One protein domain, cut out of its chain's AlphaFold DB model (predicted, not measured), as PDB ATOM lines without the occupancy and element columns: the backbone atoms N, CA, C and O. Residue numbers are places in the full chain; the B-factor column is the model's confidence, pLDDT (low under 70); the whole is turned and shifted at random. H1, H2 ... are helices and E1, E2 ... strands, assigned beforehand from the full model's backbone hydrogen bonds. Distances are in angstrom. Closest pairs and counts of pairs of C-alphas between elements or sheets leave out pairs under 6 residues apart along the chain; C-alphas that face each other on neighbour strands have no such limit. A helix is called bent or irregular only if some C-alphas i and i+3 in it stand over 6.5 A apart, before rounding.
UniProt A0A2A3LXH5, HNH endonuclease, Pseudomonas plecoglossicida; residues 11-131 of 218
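Overview. This is residues 11 to 131 of the 218 residues of the protein "HNH endonuclease" of Pseudomonas plecoglossicida (UniProt A0A2A3LXH5). Picture a small head of strands at one end and a long arm of helices leading away from it: in the head, H1 sits between a twisted, curled sheet of four short strands, E1 to E4, and the two-stranded hairpin E5 and E6. H2 packs on E5 and begins the arm, the bent helix H3 carries it onward, and H4 turns off at the far end; residues 94 to 108 and 123 to 131 stand free. The printed part has 121 residues, with four named helices and six named strands in the order E1 E2 E3 E4 H1 E5 E6 H2 H3 H4, a mixed class of helices and strands; both sheets are antiparallel, the larger in the order E1 E2 E3 E4. The whole is extended, with a radius of gyration of the C-alphas of 22.2 A, and elongated, spanning 64 by 34 by 25 A.

Along the chain. Find C-alpha 13 at (-123.820, 32.772, 82.904), where E1 begins; it runs over residues 13 to 16. E2 follows at residues 19 to 22, E3 at 25 to 30, 15.0 A long, and E4 at 33 to 35. Next look for H1, residues 45 to 54, 14.1 A long, then E5, residues 61 to 65, 13.3 A, and E6, residues 78 to 82, 13.4 A. H2 takes residues 83 to 93 and is 15.3 A long; its C-alpha 83 is at (-146.237, 46.730, 91.058). H3, residues 95 to 114, was assigned as one helix by its hydrogen bonds but is bent, with C-alphas 104 and 107 7.0 A apart; its arms are H3a, residues 95 to 104, 14.1 A, and H3b, residues 107 to 114, 10.4 A. H4, residues 116 to 131, is 24.0 A long and ends at C-alpha 131, (-183.435, 42.161, 96.616); it is irregular, with C-alphas 128 and 131 7.5 A apart.

Arrangement. Start at the sheet E1 E2 E3 E4, a meander, each strand the antiparallel neighbour of the one before. Between E1 and E2 look for N 13 and O 21, 2.8 A apart and within hydrogen-bond range; between E2 and E3, N 27 and O 20, 2.8 A; between E3 and E4, N 35 and O 28, 2.8 A. The pairing is staggered: E3 pairs with E2 over residues 25 to 28 and with E4 over 28 to 30. The sheet is only just strongly twisted, its C-alphas lying up to 4.3 A off the best plane. H1 is on one face of it, two layers of helix and sheet; the closest C-alphas of E4 and H1, those of Phe 34 and Leu 45, are 5.5 A apart. From H1 look to E5, where the C-alphas of Arg 47 and Val 63, the closest of the two, are 6.3 A apart. E5 and E6 form an antiparallel hairpin, with N 62 and O 81 within hydrogen-bond range at 2.8 A. The closest C-alphas of E5 and H2 are those of Phe 61 and Gly 83, at 4.8 A. H1 and H2 are apart. H2 and H3a meet only through their link. H3a and H3b stand at a steep tilt of 55 degrees. H3b and H4 are close but not clearly touching, the closest C-alphas being those of Trp 112 and Gly 118, at 5.5 A. Their lines stand at a steep tilt of 63 degrees, the same way. Every O i to N i+4 pair is within hydrogen-bond range in H1, H2, H3a and H3b, and 11 of 12 are in H4.

Size, cuts and confidence. The two C-alphas farthest apart, those of Gly 24 and Glu 116, are 64.7 A apart. The printed part runs from residue 11 to 131 with no cut. The link from E5 to E6, residues 66 to 77, is long and has no named element. The mean pLDDT of the printed part is 88.9; residue 39 is under 70, and H2 has a mean of 78.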
ATOM      1  N   ARG A  11    -122.254  37.643  87.933       90.00
ATOM      2  CA  ARG A  11    -122.939  37.709  86.634       90.00
ATOM      3  C   ARG A  11    -123.699  36.432  86.349       90.00
ATOM      4  O   ARG A  11    -123.280  35.352  86.752       90.00
ATOM      5  N   VAL A  12    -124.790  36.577  85.605       94.94
ATOM      6  CA  VAL A  12    -125.510  35.429  85.063       94.94
ATOM      7  C   VAL A  12    -124.703  34.848  83.912       94.94
ATOM      8  O   VAL A  12    -124.341  35.566  82.975       94.94
ATOM      9  N   ARG A  13    -124.443  33.546  83.973       96.31
ATOM     10  CA  ARG A  13    -123.820  32.772  82.904       96.31
ATOM     11  C   ARG A  13    -124.896  31.971  82.182       96.31
ATOM     12  O   ARG A  13    -125.572  31.144  82.783       96.31
ATOM     13  N   VAL A  14    -125.037  32.191  80.879       95.94
ATOM     14  CA  VAL A  14    -125.935  31.383  80.045       95.94
ATOM     15  C   VAL A  14    -125.256  30.047  79.753       95.94
ATOM     16  O   VAL A  14    -124.164  30.025  79.186       95.94
ATOM     17  N   ILE A  15    -125.876  28.944  80.177       95.81
ATOM     18  CA  ILE A  15    -125.413  27.582  79.871       95.81
ATOM     19  C   ILE A  15    -126.066  27.109  78.568       95.81
ATOM     20  O   ILE A  15    -125.393  26.552  77.703       95.81
ATOM     21  N   SER A  16    -127.373  27.337  78.429       95.25
ATOM     22  CA  SER A  16    -128.175  27.021  77.245       95.25
ATOM     23  C   SER A  16    -129.432  27.896  77.197       95.25
ATOM     24  O   SER A  16    -129.721  28.636  78.140       95.25
ATOM     25  N   ASP A  17    -130.240  27.740  76.148       92.12
ATOM     26  CA  ASP A  17    -131.550  28.399  76.015       92.12
ATOM     27  C   ASP A  17    -132.513  28.089  77.178       92.12
ATOM     28  O   ASP A  17    -133.474  28.816  77.421       92.12
ATOM     29  N   THR A  18    -132.266  27.001  77.911       95.31
ATOM     30  CA  THR A  18    -133.122  26.514  78.999       95.31
ATOM     31  C   THR A  18    -132.428  26.477  80.355       95.31
ATOM     32  O   THR A  18    -133.083  26.123  81.335       95.31
ATOM     33  N   ALA A  19    -131.148  26.854  80.448       95.62
ATOM     34  CA  ALA A  19    -130.386  26.832  81.694       95.62
ATOM     35  C   ALA A  19    -129.450  28.043  81.831       95.62
ATOM     36  O   ALA A  19    -128.664  28.359  80.934       95.62
ATOM     37  N   GLN A  20    -129.497  28.695  82.990       96.81
ATOM     38  CA  GLN A  20    -128.623  29.809  83.357       96.81
ATOM     39  C   GLN A  20    -128.073  29.591  84.767       96.81
ATOM     40  O   GLN A  20    -128.774  29.089  85.637       96.81
ATOM     41  N   GLU A  21    -126.825  29.970  84.999       95.06
ATOM     42  CA  GLU A  21    -126.140  29.845  86.284       95.06
ATOM     43  C   GLU A  21    -125.926  31.227  86.904       95.06
ATOM     44  O   GLU A  21    -125.525  32.173  86.219       95.06
ATOM     45  N   PHE A  22    -126.181  31.340  88.204       94.56
ATOM     46  CA  PHE A  22    -125.911  32.535  88.989       94.56
ATOM     47  C   PHE A  22    -125.498  32.143  90.408       94.56
ATOM     48  O   PHE A  22    -126.211  31.399  91.073       94.56
ATOM     49  N   ASP A  23    -124.338  32.635  90.849       89.88
ATOM     50  CA  ASP A  23    -123.777  32.389  92.189       89.88
ATOM     51  C   ASP A  23    -123.693  30.893  92.568       89.88
ATOM     52  O   ASP A  23    -124.030  30.478  93.673       89.88
ATOM     53  N   GLY A  24    -123.289  30.053  91.606       89.38
ATOM     54  CA  GLY A  24    -123.165  28.602  91.787       89.38
ATOM     55  C   GLY A  24    -124.487  27.825  91.749       89.38
ATOM     56  O   GLY A  24    -124.467  26.598  91.846       89.38
ATOM     57  N   VAL A  25    -125.626  28.501  91.565       90.94
ATOM     58  CA  VAL A  25    -126.949  27.879  91.427       90.94
ATOM     59  C   VAL A  25    -127.385  27.891  89.965       90.94
ATOM     60  O   VAL A  25    -127.293  28.912  89.281       90.94
ATOM     61  N   VAL A  26    -127.888  26.755  89.477       93.88
ATOM     62  CA  VAL A  26    -128.438  26.633  88.121       93.88
ATOM     63  C   VAL A  26    -129.956  26.794  88.157       93.88
ATOM     64  O   VAL A  26    -130.666  26.064  88.846       93.88
ATOM     65  N   TYR A  27    -130.446  27.736  87.361       95.44
ATOM     66  CA  TYR A  27    -131.851  28.034  87.141       95.44
ATOM     67  C   TYR A  27    -132.268  27.516  85.765       95.44
ATOM     68  O   TYR A  27    -131.593  27.764  84.763       95.44
ATOM     69  N   TYR A  28    -133.415  26.850  85.701       95.44
ATOM     70  CA  TYR A  28    -133.953  26.281  84.469       95.44
ATOM     71  C   TYR A  28    -135.192  27.040  84.010       95.44
ATOM     72  O   TYR A  28    -135.975  27.535  84.826       95.44
ATOM     73  N   LEU A  29    -135.400  27.131  82.698       93.94
ATOM     74  CA  LEU A  29    -136.596  27.749  82.137       93.94
ATOM     75  C   LEU A  29    -137.840  26.940  82.537       93.94
ATOM     76  O   LEU A  29    -138.077  25.841  82.041       93.94
ATOM     77  N   CYS A  30    -138.656  27.504  83.427       89.44
ATOM     78  CA  CYS A  30    -139.888  26.908  83.924       89.44
ATOM     79  C   CYS A  30    -141.064  27.851  83.635       89.44
ATOM     80  O   CYS A  30    -141.321  28.831  84.344       89.44
ATOM     81  N   GLY A  31    -141.802  27.562  82.563       88.69
ATOM     82  CA  GLY A  31    -142.856  28.444  82.069       88.69
ATOM     83  C   GLY A  31    -142.263  29.694  81.419       88.69
ATOM     84  O   GLY A  31    -141.627  29.602  80.378       88.69
ATOM     85  N   ARG A  32    -142.498  30.872  82.011       88.31
ATOM     86  CA  ARG A  32    -142.030  32.161  81.459       88.31
ATOM     87  C   ARG A  32    -140.727  32.677  82.070       88.31
ATOM     88  O   ARG A  32    -140.245  33.712  81.626       88.31
ATOM     89  N   TYR A  33    -140.200  32.025  83.106       92.06
ATOM     90  CA  TYR A  33    -139.045  32.519  83.855       92.06
ATOM     91  C   TYR A  33    -138.046  31.398  84.134       92.06
ATOM     92  O   TYR A  33    -138.434  30.242  84.290       92.06
ATOM     93  N   PHE A  34    -136.774  31.772  84.259       95.06
ATOM     94  CA  PHE A  34    -135.734  30.912  84.812       95.06
ATOM     95  C   PHE A  34    -135.931  30.800  86.325       95.06
ATOM     96  O   PHE A  34    -135.999  31.816  87.029       95.06
ATOM     97  N   ALA A  35    -136.081  29.570  86.804       93.81
ATOM     98  CA  ALA A  35    -136.353  29.265  88.195       93.81
ATOM     99  C   ALA A  35    -135.559  28.047  88.665       93.81
ATOM    100  O   ALA A  35    -135.284  27.137  87.881       93.81
ATOM    101  N   ASP A  36    -135.223  28.022  89.947       89.44
ATOM    102  CA  ASP A  36    -134.698  26.828  90.588       89.44
ATOM    103  C   ASP A  36    -135.839  25.992  91.209       89.44
ATOM    104  O   ASP A  36    -136.996  26.419  91.385       89.44
ATOM    105  N   SER A  37    -135.523  24.732  91.486       77.50
ATOM    106  CA  SER A  37    -136.398  23.810  92.212       77.50
ATOM    107  C   SER A  37    -136.139  23.819  93.721       77.50
ATOM    108  O   SER A  37    -136.836  23.110  94.446       77.50
ATOM    109  N   SER A  38    -135.172  24.611  94.195       75.88
ATOM    110  CA  SER A  38    -134.827  24.710  95.611       75.88
ATOM    111  C   SER A  38    -135.943  25.390  96.410       75.88
ATOM    112  O   SER A  38    -136.636  26.291  95.930       75.88
ATOM    113  N   SER A  39    -136.121  24.954  97.656       63.09
ATOM    114  CA  SER A  39    -136.904  25.680  98.665       63.09
ATOM    115  C   SER A  39    -136.069  26.712  99.426       63.09
ATOM    116  O   SER A  39    -136.617  27.473 100.221       63.09
ATOM    117  N   GLU A  40    -134.754  26.725  99.212       70.62
ATOM    118  CA  GLU A  40    -133.814  27.624  99.869       70.62
ATOM    119  C   GLU A  40    -133.488  28.802  98.942       70.62
ATOM    120  O   GLU A  40    -132.874  28.621  97.896       70.62
ATOM    121  N   GLY A  41    -133.896  30.014  99.333       79.19
ATOM    122  CA  GLY A  41    -133.563  31.250  98.619       79.19
ATOM    123  C   GLY A  41    -134.634  31.770  97.652       79.19
ATOM    124  O   GLY A  41    -135.803  31.377  97.682       79.19
ATOM    125  N   GLU A  42    -134.244  32.747  96.828       88.94
ATOM    126  CA  GLU A  42    -135.132  33.361  95.838       88.94
ATOM    127  C   GLU A  42    -135.213  32.497  94.579       88.94
ATOM    128  O   GLU A  42    -134.250  32.364  93.822       88.94
ATOM    129  N   ARG A  43    -136.414  31.971  94.329       91.44
ATOM    130  CA  ARG A  43    -136.636  30.969  93.289       91.44
ATOM    131  C   ARG A  43    -136.517  31.488  91.868       91.44
ATOM    132  O   ARG A  43    -136.315  30.702  90.948       91.44
ATOM    133  N   ARG A  44    -136.739  32.783  91.637       94.12
ATOM    134  CA  ARG A  44    -136.740  33.362  90.285       94.12
ATOM    135  C   ARG A  44    -135.422  34.069  90.011       94.12
ATOM    136  O   ARG A  44    -135.101  35.032  90.703       94.12
ATOM    137  N   LEU A  45    -134.740  33.676  88.936       95.81
ATOM    138  CA  LEU A  45    -133.397  34.166  88.616       95.81
ATOM    139  C   LEU A  45    -133.307  35.699  88.574       95.81
ATOM    140  O   LEU A  45    -132.488  36.276  89.274       95.81
ATOM    141  N   HIS A  46    -134.186  36.379  87.833       95.38
ATOM    142  CA  HIS A  46    -134.182  37.849  87.766       95.38
ATOM    143  C   HIS A  46    -134.306  38.527  89.145       95.38
ATOM    144  O   HIS A  46    -133.709  39.572  89.386       95.38
ATOM    145  N   ARG A  47    -135.044  37.928  90.088       94.62
ATOM    146  CA  ARG A  47    -135.148  38.450  91.457       94.62
ATOM    147  C   ARG A  47    -133.906  38.124  92.280       94.62
ATOM    148  O   ARG A  47    -133.452  38.989  93.022       94.62
ATOM    149  N   ALA A  48    -133.344  36.925  92.127       93.94
ATOM    150  CA  ALA A  48    -132.103  36.529  92.788       93.94
ATOM    151  C   ALA A  48    -130.938  37.450  92.380       93.94
ATOM    152  O   ALA A  48    -130.231  37.970  93.243       93.94
ATOM    153  N   VAL A  49    -130.816  37.748  91.082       94.81
ATOM    154  CA  VAL A  49    -129.846  38.713  90.542       94.81
ATOM    155  C   VAL A  49    -130.065  40.091  91.160       94.81
ATOM    156  O   VAL A  49    -129.128  40.673  91.700       94.81
ATOM    157  N   TRP A  50    -131.301  40.598  91.163       94.44
ATOM    158  CA  TRP A  50    -131.601  41.896  91.769       94.44
ATOM    159  C   TRP A  50    -131.212  41.956  93.255       94.44
ATOM    160  O   TRP A  50    -130.558  42.902  93.698       94.44
ATOM    161  N   LEU A  51    -131.577  40.933  94.030       92.31
ATOM    162  CA  LEU A  51    -131.270  40.846  95.458       92.31
ATOM    163  C   LEU A  51    -129.765  40.756  95.725       92.31
ATOM    164  O   LEU A  51    -129.297  41.327  96.707       92.31
ATOM    165  N   ALA A  52    -128.980  40.111  94.864       91.44
ATOM    166  CA  ALA A  52    -127.533  40.044  95.048       91.44
ATOM    167  C   ALA A  52    -126.877  41.437  95.019       91.44
ATOM    168  O   ALA A  52    -126.018  41.718  95.865       91.44
ATOM    169  N   TYR A  53    -127.329  42.313  94.111       89.56
ATOM    170  CA  TYR A  53    -126.808  43.675  93.930       89.56
ATOM    171  C   TYR A  53    -127.438  44.699  94.880       89.56
ATOM    172  O   TYR A  53    -126.731  45.536  95.438       89.56
ATOM    173  N   HIS A  54    -128.753  44.634  95.092       86.44
ATOM    174  CA  HIS A  54    -129.510  45.668  95.809       86.44
ATOM    175  C   HIS A  54    -130.008  45.235  97.193       86.44
ATOM    176  O   HIS A  54    -130.563  46.055  97.922       86.44
ATOM    177  N   LYS A  55    -129.813  43.964  97.571       86.38
ATOM    178  CA  LYS A  55    -130.149  43.344  98.872       86.38
ATOM    179  C   LYS A  55    -131.628  43.328  99.258       86.38
ATOM    180  O   LYS A  55    -131.990  42.644 100.211       86.38
ATOM    181  N   HIS A  56    -132.487  44.039  98.536       90.69
ATOM    182  CA  HIS A  56    -133.888  44.191  98.891       90.69
ATOM    183  C   HIS A  56    -134.780  44.441  97.664       90.69
ATOM    184  O   HIS A  56    -134.393  45.121  96.710       90.69
ATOM    185  N   ILE A  57    -135.999  43.902  97.719       90.19
ATOM    186  CA  ILE A  57    -137.128  44.243  96.849       90.19
ATOM    187  C   ILE A  57    -138.241  44.713  97.796       90.19
ATOM    188  O   ILE A  57    -138.678  43.901  98.614       90.19
ATOM    189  N   PRO A  58    -138.676  45.984  97.733       90.31
ATOM    190  CA  PRO A  58    -139.726  46.478  98.617       90.31
ATOM    191  C   PRO A  58    -141.053  45.740  98.437       90.31
ATOM    192  O   PRO A  58    -141.384  45.275  97.343       90.31
ATOM    193  N   ASP A  59    -141.845  45.679  99.505       88.25
ATOM    194  CA  ASP A  59    -143.175  45.078  99.449       88.25
ATOM    195  C   ASP A  59    -144.039  45.771  98.389       88.25
ATOM    196  O   ASP A  59    -144.171  46.997  98.344       88.25
ATOM    197  N   GLY A  60    -144.629  44.964  97.507       85.56
ATOM    198  CA  GLY A  60    -145.438  45.454  96.393       85.56
ATOM    199  C   GLY A  60    -144.642  45.960  95.186       85.56
ATOM    200  O   GLY A  60    -145.260  46.512  94.278       85.56
ATOM    201  N   PHE A  61    -143.319  45.776  95.140       91.19
ATOM    202  CA  PHE A  61    -142.490  46.067  93.966       91.19
ATOM    203  C   PHE A  61    -142.199  44.797  93.159       91.19
ATOM    204  O   PHE A  61    -142.157  43.686  93.690       91.19
ATOM    205  N   HIS A  62    -141.995  44.963  91.853       91.62
ATOM    206  CA  HIS A  62    -141.646  43.898  90.920       91.62
ATOM    207  C   HIS A  62    -140.346  44.232  90.187       91.62
ATOM    208  O   HIS A  62    -140.104  45.387  89.845       91.62
ATOM    209  N   VAL A  63    -139.544  43.204  89.908       92.31
ATOM    210  CA  VAL A  63    -138.366  43.309  89.041       92.31
ATOM    211  C   VAL A  63    -138.808  43.055  87.599       92.31
ATOM    212  O   VAL A  63    -139.397  42.015  87.305       92.31
ATOM    213  N   HIS A  64    -138.554  44.028  86.735       90.69
ATOM    214  CA  HIS A  64    -138.952  44.106  85.335       90.69
ATOM    215  C   HIS A  64    -137.736  43.947  84.417       90.69
ATOM    216  O   HIS A  64    -136.655  44.414  84.767       90.69
ATOM    217  N   HIS A  65    -137.924  43.331  83.250       92.88
ATOM    218  CA  HIS A  65    -136.922  43.239  82.183       92.88
ATOM    219  C   HIS A  65    -137.091  44.432  81.240       92.88
ATOM    220  O   HIS A  65    -138.138  44.539  80.610       92.88
ATOM    221  N   ILE A  66    -136.097  45.321  81.163       87.62
ATOM    222  CA  ILE A  66    -136.162  46.584  80.403       87.62
ATOM    223  C   ILE A  66    -136.373  46.333  78.904       87.62
ATOM    224  O   ILE A  66    -137.076  47.095  78.250       87.62
ATOM    225  N   ASP A  67    -135.763  45.279  78.365       89.19
ATOM    226  CA  ASP A  67    -135.885  44.868  76.961       89.19
ATOM    227  C   ASP A  67    -137.059  43.913  76.680       89.19
ATOM    228  O   ASP A  67    -137.176  43.405  75.566       89.19
ATOM    229  N   GLU A  68    -137.898  43.639  77.684       85.19
ATOM    230  CA  GLU A  68    -139.012  42.681  77.646       85.19
ATOM    231  C   GLU A  68    -138.612  41.207  77.393       85.19
ATOM    232  O   GLU A  68    -139.471  40.310  77.386       85.19
ATOM    233  N   ASP A  69    -137.315  40.909  77.279       89.88
ATOM    234  CA  ASP A  69    -136.777  39.564  77.127       89.88
ATOM    235  C   ASP A  69    -136.483  38.939  78.497       89.88
ATOM    236  O   ASP A  69    -135.482  39.195  79.168       89.88
ATOM    237  N   ARG A  70    -137.356  38.011  78.897       92.75
ATOM    238  CA  ARG A  70    -137.253  37.278  80.171       92.75
ATOM    239  C   ARG A  70    -136.039  36.346  80.249       92.75
ATOM    240  O   ARG A  70    -135.755  35.813  81.328       92.75
ATOM    241  N   SER A  71    -135.354  36.104  79.132       93.56
ATOM    242  CA  SER A  71    -134.100  35.356  79.095       93.56
ATOM    243  C   SER A  71    -132.876  36.232  79.374       93.56
ATOM    244  O   SER A  71    -131.858  35.711  79.842       93.56
ATOM    245  N   ASN A  72    -132.982  37.555  79.218       94.56
ATOM    246  CA  ASN A  72    -131.908  38.491  79.525       94.56
ATOM    247  C   ASN A  72    -131.917  38.891  81.013       94.56
ATOM    248  O   ASN A  72    -132.425  39.937  81.411       94.56
ATOM    249  N   ASN A  73    -131.333  38.041  81.859       95.56
ATOM    250  CA  ASN A  73    -131.298  38.239  83.316       95.56
ATOM    251  C   ASN A  73    -130.064  39.016  83.818       95.56
ATOM    252  O   ASN A  73    -129.730  38.929  85.000       95.56
ATOM    253  N   GLN A  74    -129.360  39.755  82.953       94.62
ATOM    254  CA  GLN A  74    -128.248  40.610  83.390       94.62
ATOM    255  C   GLN A  74    -128.772  41.786  84.221       94.62
ATOM    256  O   GLN A  74    -129.812  42.348  83.893       94.62
ATOM    257  N   ILE A  75    -128.048  42.183  85.275       93.62
ATOM    258  CA  ILE A  75    -128.504  43.226  86.212       93.62
ATOM    259  C   ILE A  75    -128.819  44.555  85.512       93.62
ATOM    260  O   ILE A  75    -129.753  45.244  85.906       93.62
ATOM    261  N   GLU A  76    -128.098  44.894  84.442       89.62
ATOM    262  CA  GLU A  76    -128.320  46.113  83.660       89.62
ATOM    263  C   GLU A  76    -129.647  46.109  82.896       89.62
ATOM    264  O   GLU A  76    -130.141  47.173  82.535       89.62
ATOM    265  N   ASN A  77    -130.211  44.926  82.650       92.50
ATOM    266  CA  ASN A  77    -131.505  44.750  82.001       92.50
ATOM    267  C   ASN A  77    -132.662  44.661  83.009       92.50
ATOM    268  O   ASN A  77    -133.813  44.485  82.619       92.50
ATOM    269  N   LEU A  78    -132.384  44.757  84.310       91.81
ATOM    270  CA  LEU A  78    -133.396  44.623  85.348       91.81
ATOM    271  C   LEU A  78    -133.722  45.978  85.970       91.81
ATOM    272  O   LEU A  78    -132.845  46.801  86.223       91.81
ATOM    273  N   LEU A  79    -135.001  46.192  86.265       90.50
ATOM    274  CA  LEU A  79    -135.500  47.408  86.894       90.50
ATOM    275  C   LEU A  79    -136.556  47.070  87.949       90.50
ATOM    276  O   LEU A  79    -137.563  46.439  87.645       90.50
ATOM    277  N   CYS A  80    -136.362  47.498  89.196       90.94
ATOM    278  CA  CYS A  80    -137.357  47.313  90.254       90.94
ATOM    279  C   CYS A  80    -138.304  48.512  90.325       90.94
ATOM    280  O   CYS A  80    -137.875  49.637  90.583       90.94
ATOM    281  N   LEU A  81    -139.595  48.264  90.113       87.38
ATOM    282  CA  LEU A  81    -140.641  49.286  90.079       87.38
ATOM    283  C   LEU A  81    -141.818  48.908  90.981       87.38
ATOM    284  O   LEU A  81    -142.047  47.719  91.220       87.38
ATOM    285  N   PRO A  82    -142.626  49.886  91.432       87.62
ATOM    286  CA  PRO A  82    -143.902  49.604  92.076       87.62
ATOM    287  C   PRO A  82    -144.757  48.687  91.197       87.62
ATOM    288  O   PRO A  82    -144.862  48.885  89.985       87.62
ATOM    289  N   GLY A  83    -145.428  47.702  91.793       83.75
ATOM    290  CA  GLY A  83    -146.237  46.730  91.058       83.75
ATOM    291  C   GLY A  83    -147.341  47.382  90.219       83.75
ATOM    292  O   GLY A  83    -147.671  46.880  89.146       83.75
ATOM    293  N   SER A  84    -147.862  48.532  90.656       82.38
ATOM    294  CA  SER A  84    -148.812  49.346  89.888       82.38
ATOM    295  C   SER A  84    -148.215  49.925  88.608       82.38
ATOM    296  O   SER A  84    -148.897  49.947  87.587       82.38
ATOM    297  N   ASP A  85    -146.961  50.378  88.657       77.44
ATOM    298  CA  ASP A  85    -146.261  50.910  87.489       77.44
ATOM    299  C   ASP A  85    -145.875  49.767  86.555       77.44
ATOM    300  O   ASP A  85    -146.186  49.832  85.375       77.44
ATOM    301  N   HIS A  86    -145.368  48.654  87.092       78.75
ATOM    302  CA  HIS A  86    -145.105  47.443  86.312       78.75
ATOM    303  C   HIS A  86    -146.349  46.961  85.543       78.75
ATOM    304  O   HIS A  86    -146.283  46.702  84.348       78.75
ATOM    305  N   ILE A  87    -147.511  46.865  86.201       78.12
ATOM    306  CA  ILE A  87    -148.773  46.485  85.540       78.12
ATOM    307  C   ILE A  87    -149.190  47.525  84.492       78.12
ATOM    308  O   ILE A  87    -149.753  47.159  83.460       78.12
ATOM    309  N   ARG A  88    -148.949  48.817  84.747       77.94
ATOM    310  CA  ARG A  88    -149.241  49.878  83.781       77.94
ATOM    311  C   ARG A  88    -148.390  49.722  82.523       77.94
ATOM    312  O   ARG A  88    -148.983  49.767  81.451       77.94
ATOM    313  N   GLU A  89    -147.085  49.496  82.651       73.94
ATOM    314  CA  GLU A  89    -146.192  49.282  81.501       73.94
ATOM    315  C   GLU A  89    -146.643  48.062  80.676       73.94
ATOM    316  O   GLU A  89    -146.960  48.221  79.502       73.94
ATOM    317  N   HIS A  90    -146.912  46.906  81.307       76.69
ATOM    318  CA  HIS A  90    -147.464  45.724  80.603       76.69
ATOM    319  C   HIS A  90    -148.790  46.004  79.880       76.69
ATOM    320  O   HIS A  90    -149.073  45.456  78.814       76.69
ATOM    321  N   ASN A  91    -149.658  46.837  80.460       74.00
ATOM    322  CA  ASN A  91    -150.915  47.218  79.814       74.00
ATOM    323  C   ASN A  91    -150.706  48.196  78.649       74.00
ATOM    324  O   ASN A  91    -151.527  48.210  77.729       74.00
ATOM    325  N   LEU A  92    -149.656  49.023  78.691       75.50
ATOM    326  CA  LEU A  92    -149.270  49.915  77.600       75.50
ATOM    327  C   LEU A  92    -148.652  49.126  76.442       75.50
ATOM    328  O   LEU A  92    -149.080  49.320  75.305       75.50
ATOM    329  N   GLU A  93    -147.744  48.194  76.733       74.19
ATOM    330  CA  GLU A  93    -147.145  47.262  75.763       74.19
ATOM    331  C   GLU A  93    -148.233  46.480  75.012       74.19
ATOM    332  O   GLU A  93    -148.253  46.397  73.784       74.19
ATOM    333  N   ARG A  94    -149.226  45.975  75.753       77.94
ATOM    334  CA  ARG A  94    -150.340  45.183  75.204       77.94
ATOM    335  C   ARG A  94    -151.529  46.020  74.750       77.94
ATOM    336  O   ARG A  94    -152.588  45.472  74.438       77.94
ATOM    337  N   ARG A  95    -151.403  47.347  74.711       79.25
ATOM    338  CA  ARG A  95    -152.522  48.244  74.396       79.25
ATOM    339  C   ARG A  95    -153.118  47.952  73.025       79.25
ATOM    340  O   ARG A  95    -154.340  47.888  72.907       79.25
ATOM    341  N   GLU A  96    -152.274  47.768  72.014       81.56
ATOM    342  CA  GLU A  96    -152.728  47.466  70.652       81.56
ATOM    343  C   GLU A  96    -153.338  46.066  70.551       81.56
ATOM    344  O   GLU A  96    -154.393  45.904  69.940       81.56
ATOM    345  N   GLU A  97    -152.751  45.073  71.227       78.81
ATOM    346  CA  GLU A  97    -153.310  43.718  71.328       78.81
ATOM    347  C   GLU A  97    -154.720  43.755  71.940       78.81
ATOM    348  O   GLU A  97    -155.673  43.211  71.379       78.81
ATOM    349  N   PHE A  98    -154.890  44.449  73.068       76.25
ATOM    350  CA  PHE A  98    -156.187  44.594  73.725       76.25
ATOM    351  C   PHE A  98    -157.176  45.419  72.906       76.25
ATOM    352  O   PHE A  98    -158.366  45.097  72.894       76.25
ATOM    353  N   ALA A  99    -156.714  46.458  72.210       84.38
ATOM    354  CA  ALA A  99    -157.552  47.231  71.305       84.38
ATOM    355  C   ALA A  99    -158.050  46.359  70.145       84.38
ATOM    356  O   ALA A  99    -159.231  46.419  69.809       84.38
ATOM    357  N   GLU A 100    -157.193  45.504  69.585       86.81
ATOM    358  CA  GLU A 100    -157.551  44.559  68.526       86.81
ATOM    359  C   GLU A 100    -158.552  43.508  69.010       86.81
ATOM    360  O   GLU A 100    -159.597  43.306  68.387       86.81
ATOM    361  N   ILE A 101    -158.307  42.903  70.174       80.50
ATOM    362  CA  ILE A 101    -159.266  42.007  70.835       80.50
ATOM    363  C   ILE A 101    -160.605  42.734  71.032       80.50
ATOM    364  O   ILE A 101    -161.661  42.215  70.666       80.50
ATOM    365  N   GLY A 102    -160.575  43.962  71.550       80.00
ATOM    366  CA  GLY A 102    -161.756  44.801  71.728       80.00
ATOM    367  C   GLY A 102    -162.526  45.007  70.423       80.00
ATOM    368  O   GLY A 102    -163.724  44.725  70.379       80.00
ATOM    369  N   ARG A 103    -161.847  45.420  69.344       90.25
ATOM    370  CA  ARG A 103    -162.438  45.589  68.003       90.25
ATOM    371  C   ARG A 103    -163.071  44.296  67.493       90.25
ATOM    372  O   ARG A 103    -164.192  44.326  66.990       90.25
ATOM    373  N   LYS A 104    -162.399  43.159  67.676       88.19
ATOM    374  CA  LYS A 104    -162.868  41.840  67.232       88.19
ATOM    375  C   LYS A 104    -164.148  41.391  67.939       88.19
ATOM    376  O   LYS A 104    -165.042  40.835  67.300       88.19
ATOM    377  N   TYR A 105    -164.250  41.603  69.251       82.12
ATOM    378  CA  TYR A 105    -165.375  41.092  70.044       82.12
ATOM    379  C   TYR A 105    -166.502  42.107  70.259       82.12
ATOM    380  O   TYR A 105    -167.646  41.687  70.442       82.12
ATOM    381  N   GLN A 106    -166.241  43.414  70.161       83.75
ATOM    382  CA  GLN A 106    -167.251  44.462  70.351       83.75
ATOM    383  C   GLN A 106    -168.518  44.255  69.495       83.75
ATOM    384  O   GLN A 106    -169.611  44.390  70.054       83.75
ATOM    385  N   PRO A 107    -168.452  43.872  68.199       90.69
ATOM    386  CA  PRO A 107    -169.654  43.598  67.411       90.69
ATOM    387  C   PRO A 107    -170.491  42.449  67.979       90.69
ATOM    388  O   PRO A 107    -171.711  42.565  68.063       90.69
ATOM    389  N   ARG A 108    -169.845  41.365  68.432       85.56
ATOM    390  CA  ARG A 108    -170.525  40.212  69.050       85.56
ATOM    391  C   ARG A 108    -171.175  40.601  70.371       85.56
ATOM    392  O   ARG A 108    -172.338  40.283  70.598       85.56
ATOM    393  N   THR A 109    -170.455  41.348  71.207       72.88
ATOM    394  CA  THR A 109    -170.977  41.897  72.460       72.88
ATOM    395  C   THR A 109    -172.191  42.784  72.193       72.88
ATOM    396  O   THR A 109    -173.229  42.593  72.824       72.88
ATOM    397  N   LYS A 110    -172.111  43.708  71.227       88.94
ATOM    398  CA  LYS A 110    -173.227  44.586  70.849       88.94
ATOM    399  C   LYS A 110    -174.423  43.788  70.328       88.94
ATOM    400  O   LYS A 110    -175.547  44.071  70.738       88.94
ATOM    401  N   ALA A 111    -174.188  42.798  69.465       91.25
ATOM    402  CA  ALA A 111    -175.233  41.937  68.921       91.25
ATOM    403  C   ALA A 111    -175.961  41.168  70.033       91.25
ATOM    404  O   ALA A 111    -177.187  41.193  70.081       91.25
ATOM    405  N   TRP A 112    -175.223  40.576  70.978       86.19
ATOM    406  CA  TRP A 112    -175.810  39.862  72.112       86.19
ATOM    407  C   TRP A 112    -176.624  40.782  73.034       86.19
ATOM    408  O   TRP A 112    -177.791  40.494  73.281       86.19
ATOM    409  N   HIS A 113    -176.079  41.927  73.464       89.25
ATOM    410  CA  HIS A 113    -176.811  42.876  74.325       89.25
ATOM    411  C   HIS A 113    -178.044  43.481  73.626       89.25
ATOM    412  O   HIS A 113    -179.001  43.896  74.280       89.25
ATOM    413  N   SER A 114    -178.032  43.539  72.291       93.25
ATOM    414  CA  SER A 114    -179.170  44.011  71.495       93.25
ATOM    415  C   SER A 114    -180.191  42.912  71.195       93.25
ATOM    416  O   SER A 114    -181.303  43.239  70.786       93.25
ATOM    417  N   SER A 115    -179.831  41.639  71.383       96.31
ATOM    418  CA  SER A 115    -180.710  40.497  71.132       96.31
ATOM    419  C   SER A 115    -181.804  40.377  72.191       96.31
ATOM    420  O   SER A 115    -181.648  40.817  73.331       96.31
ATOM    421  N   GLU A 116    -182.913  39.742  71.825       97.25
ATOM    422  CA  GLU A 116    -183.999  39.439  72.758       97.25
ATOM    423  C   GLU A 116    -183.527  38.528  73.899       97.25
ATOM    424  O   GLU A 116    -183.750  38.849  75.063       97.25
ATOM    425  N   ALA A 117    -182.771  37.472  73.577       95.25
ATOM    426  CA  ALA A 117    -182.201  36.557  74.565       95.25
ATOM    427  C   ALA A 117    -181.277  37.271  75.570       95.25
ATOM    428  O   ALA A 117    -181.348  37.007  76.767       95.25
ATOM    429  N   GLY A 118    -180.437  38.206  75.112       89.50
ATOM    430  CA  GLY A 118    -179.568  38.993  75.995       89.50
ATOM    431  C   GLY A 118    -180.353  39.940  76.907       89.50
ATOM    432  O   GLY A 118    -180.075  40.030  78.102       89.50
ATOM    433  N   ARG A 119    -181.379  40.614  76.375       95.44
ATOM    434  CA  ARG A 119    -182.266  41.480  77.174       95.44
ATOM    435  C   ARG A 119    -183.059  40.687  78.210       95.44
ATOM    436  O   ARG A 119    -183.195  41.151  79.340       95.44
ATOM    437  N   GLU A 120    -183.556  39.511  77.837       96.81
ATOM    438  CA  GLU A 120    -184.259  38.613  78.751       96.81
ATOM    439  C   GLU A 120    -183.329  38.105  79.851       96.81
ATOM    440  O   GLU A 120    -183.670  38.188  81.029       96.81
ATOM    441  N   TRP A 121    -182.106  37.701  79.498       95.19
ATOM    442  CA  TRP A 121    -181.098  37.339  80.488       95.19
ATOM    443  C   TRP A 121    -180.834  38.485  81.474       95.19
ATOM    444  O   TRP A 121    -180.852  38.263  82.682       95.19
ATOM    445  N   HIS A 122    -180.660  39.726  80.999       93.31
ATOM    446  CA  HIS A 122    -180.471  40.884  81.882       93.31
ATOM    447  C   HIS A 122    -181.678  41.140  82.790       93.31
ATOM    448  O   HIS A 122    -181.496  41.512  83.950       93.31
ATOM    449  N   ARG A 123    -182.901  40.928  82.289       95.50
ATOM    450  CA  ARG A 123    -184.140  41.048  83.070       95.50
ATOM    451  C   ARG A 123    -184.184  40.013  84.191       95.50
ATOM    452  O   ARG A 123    -184.381  40.392  85.344       95.50
ATOM    453  N   GLN A 124    -183.950  38.743  83.872       95.94
ATOM    454  CA  GLN A 124    -183.920  37.650  84.849       95.94
ATOM    455  C   GLN A 124    -182.783  37.832  85.857       95.94
ATOM    456  O   GLN A 124    -182.979  37.691  87.063       95.94
ATOM    457  N   HIS A 125    -181.600  38.224  85.382       92.88
ATOM    458  CA  HIS A 125    -180.456  38.497  86.239       92.88
ATOM    459  C   HIS A 125    -180.751  39.643  87.213       92.88
ATOM    460  O   HIS A 125    -180.504  39.509  88.413       92.88
ATOM    461  N   TYR A 126    -181.352  40.736  86.730       93.88
ATOM    462  CA  TYR A 126    -181.803  41.827  87.590       93.88
ATOM    463  C   TYR A 126    -182.830  41.342  88.617       93.88
ATOM    464  O   TYR A 126    -182.648  41.598  89.800       93.88
ATOM    465  N   GLN A 127    -183.855  40.586  88.212       95.94
ATOM    466  CA  GLN A 127    -184.851  40.034  89.140       95.94
ATOM    467  C   GLN A 127    -184.204  39.172  90.234       95.94
ATOM    468  O   GLN A 127    -184.506  39.354  91.409       95.94
ATOM    469  N   SER A 128    -183.257  38.305  89.866       93.75
ATOM    470  CA  SER A 128    -182.554  37.424  90.812       93.75
ATOM    471  C   SER A 128    -181.632  38.159  91.795       93.75
ATOM    472  O   SER A 128    -181.266  37.609  92.832       93.75
ATOM    473  N   THR A 129    -181.237  39.397  91.481       91.38
ATOM    474  CA  THR A 129    -180.291  40.192  92.283       91.38
ATOM    475  C   THR A 129    -180.915  41.446  92.895       91.38
ATOM    476  O   THR A 129    -180.274  42.091  93.727       91.38
ATOM    477  N   ALA A 130    -182.159  41.779  92.536       93.00
ATOM    478  CA  ALA A 130    -182.833  43.016  92.915       93.00
ATOM    479  C   ALA A 130    -182.940  43.177  94.432       93.00
ATOM    480  O   ALA A 130    -182.638  44.249  94.944       93.00
ATOM    481  N   GLU A 131    -183.308  42.118  95.155       93.00
ATOM    482  CA  GLU A 131    -183.435  42.161  96.616       93.00
ATOM    483  C   GLU A 131    -182.123  42.602  97.279       93.00
ATOM    484  O   GLU A 131    -182.087  43.608  97.984       93.00
TER     485      GLU A 131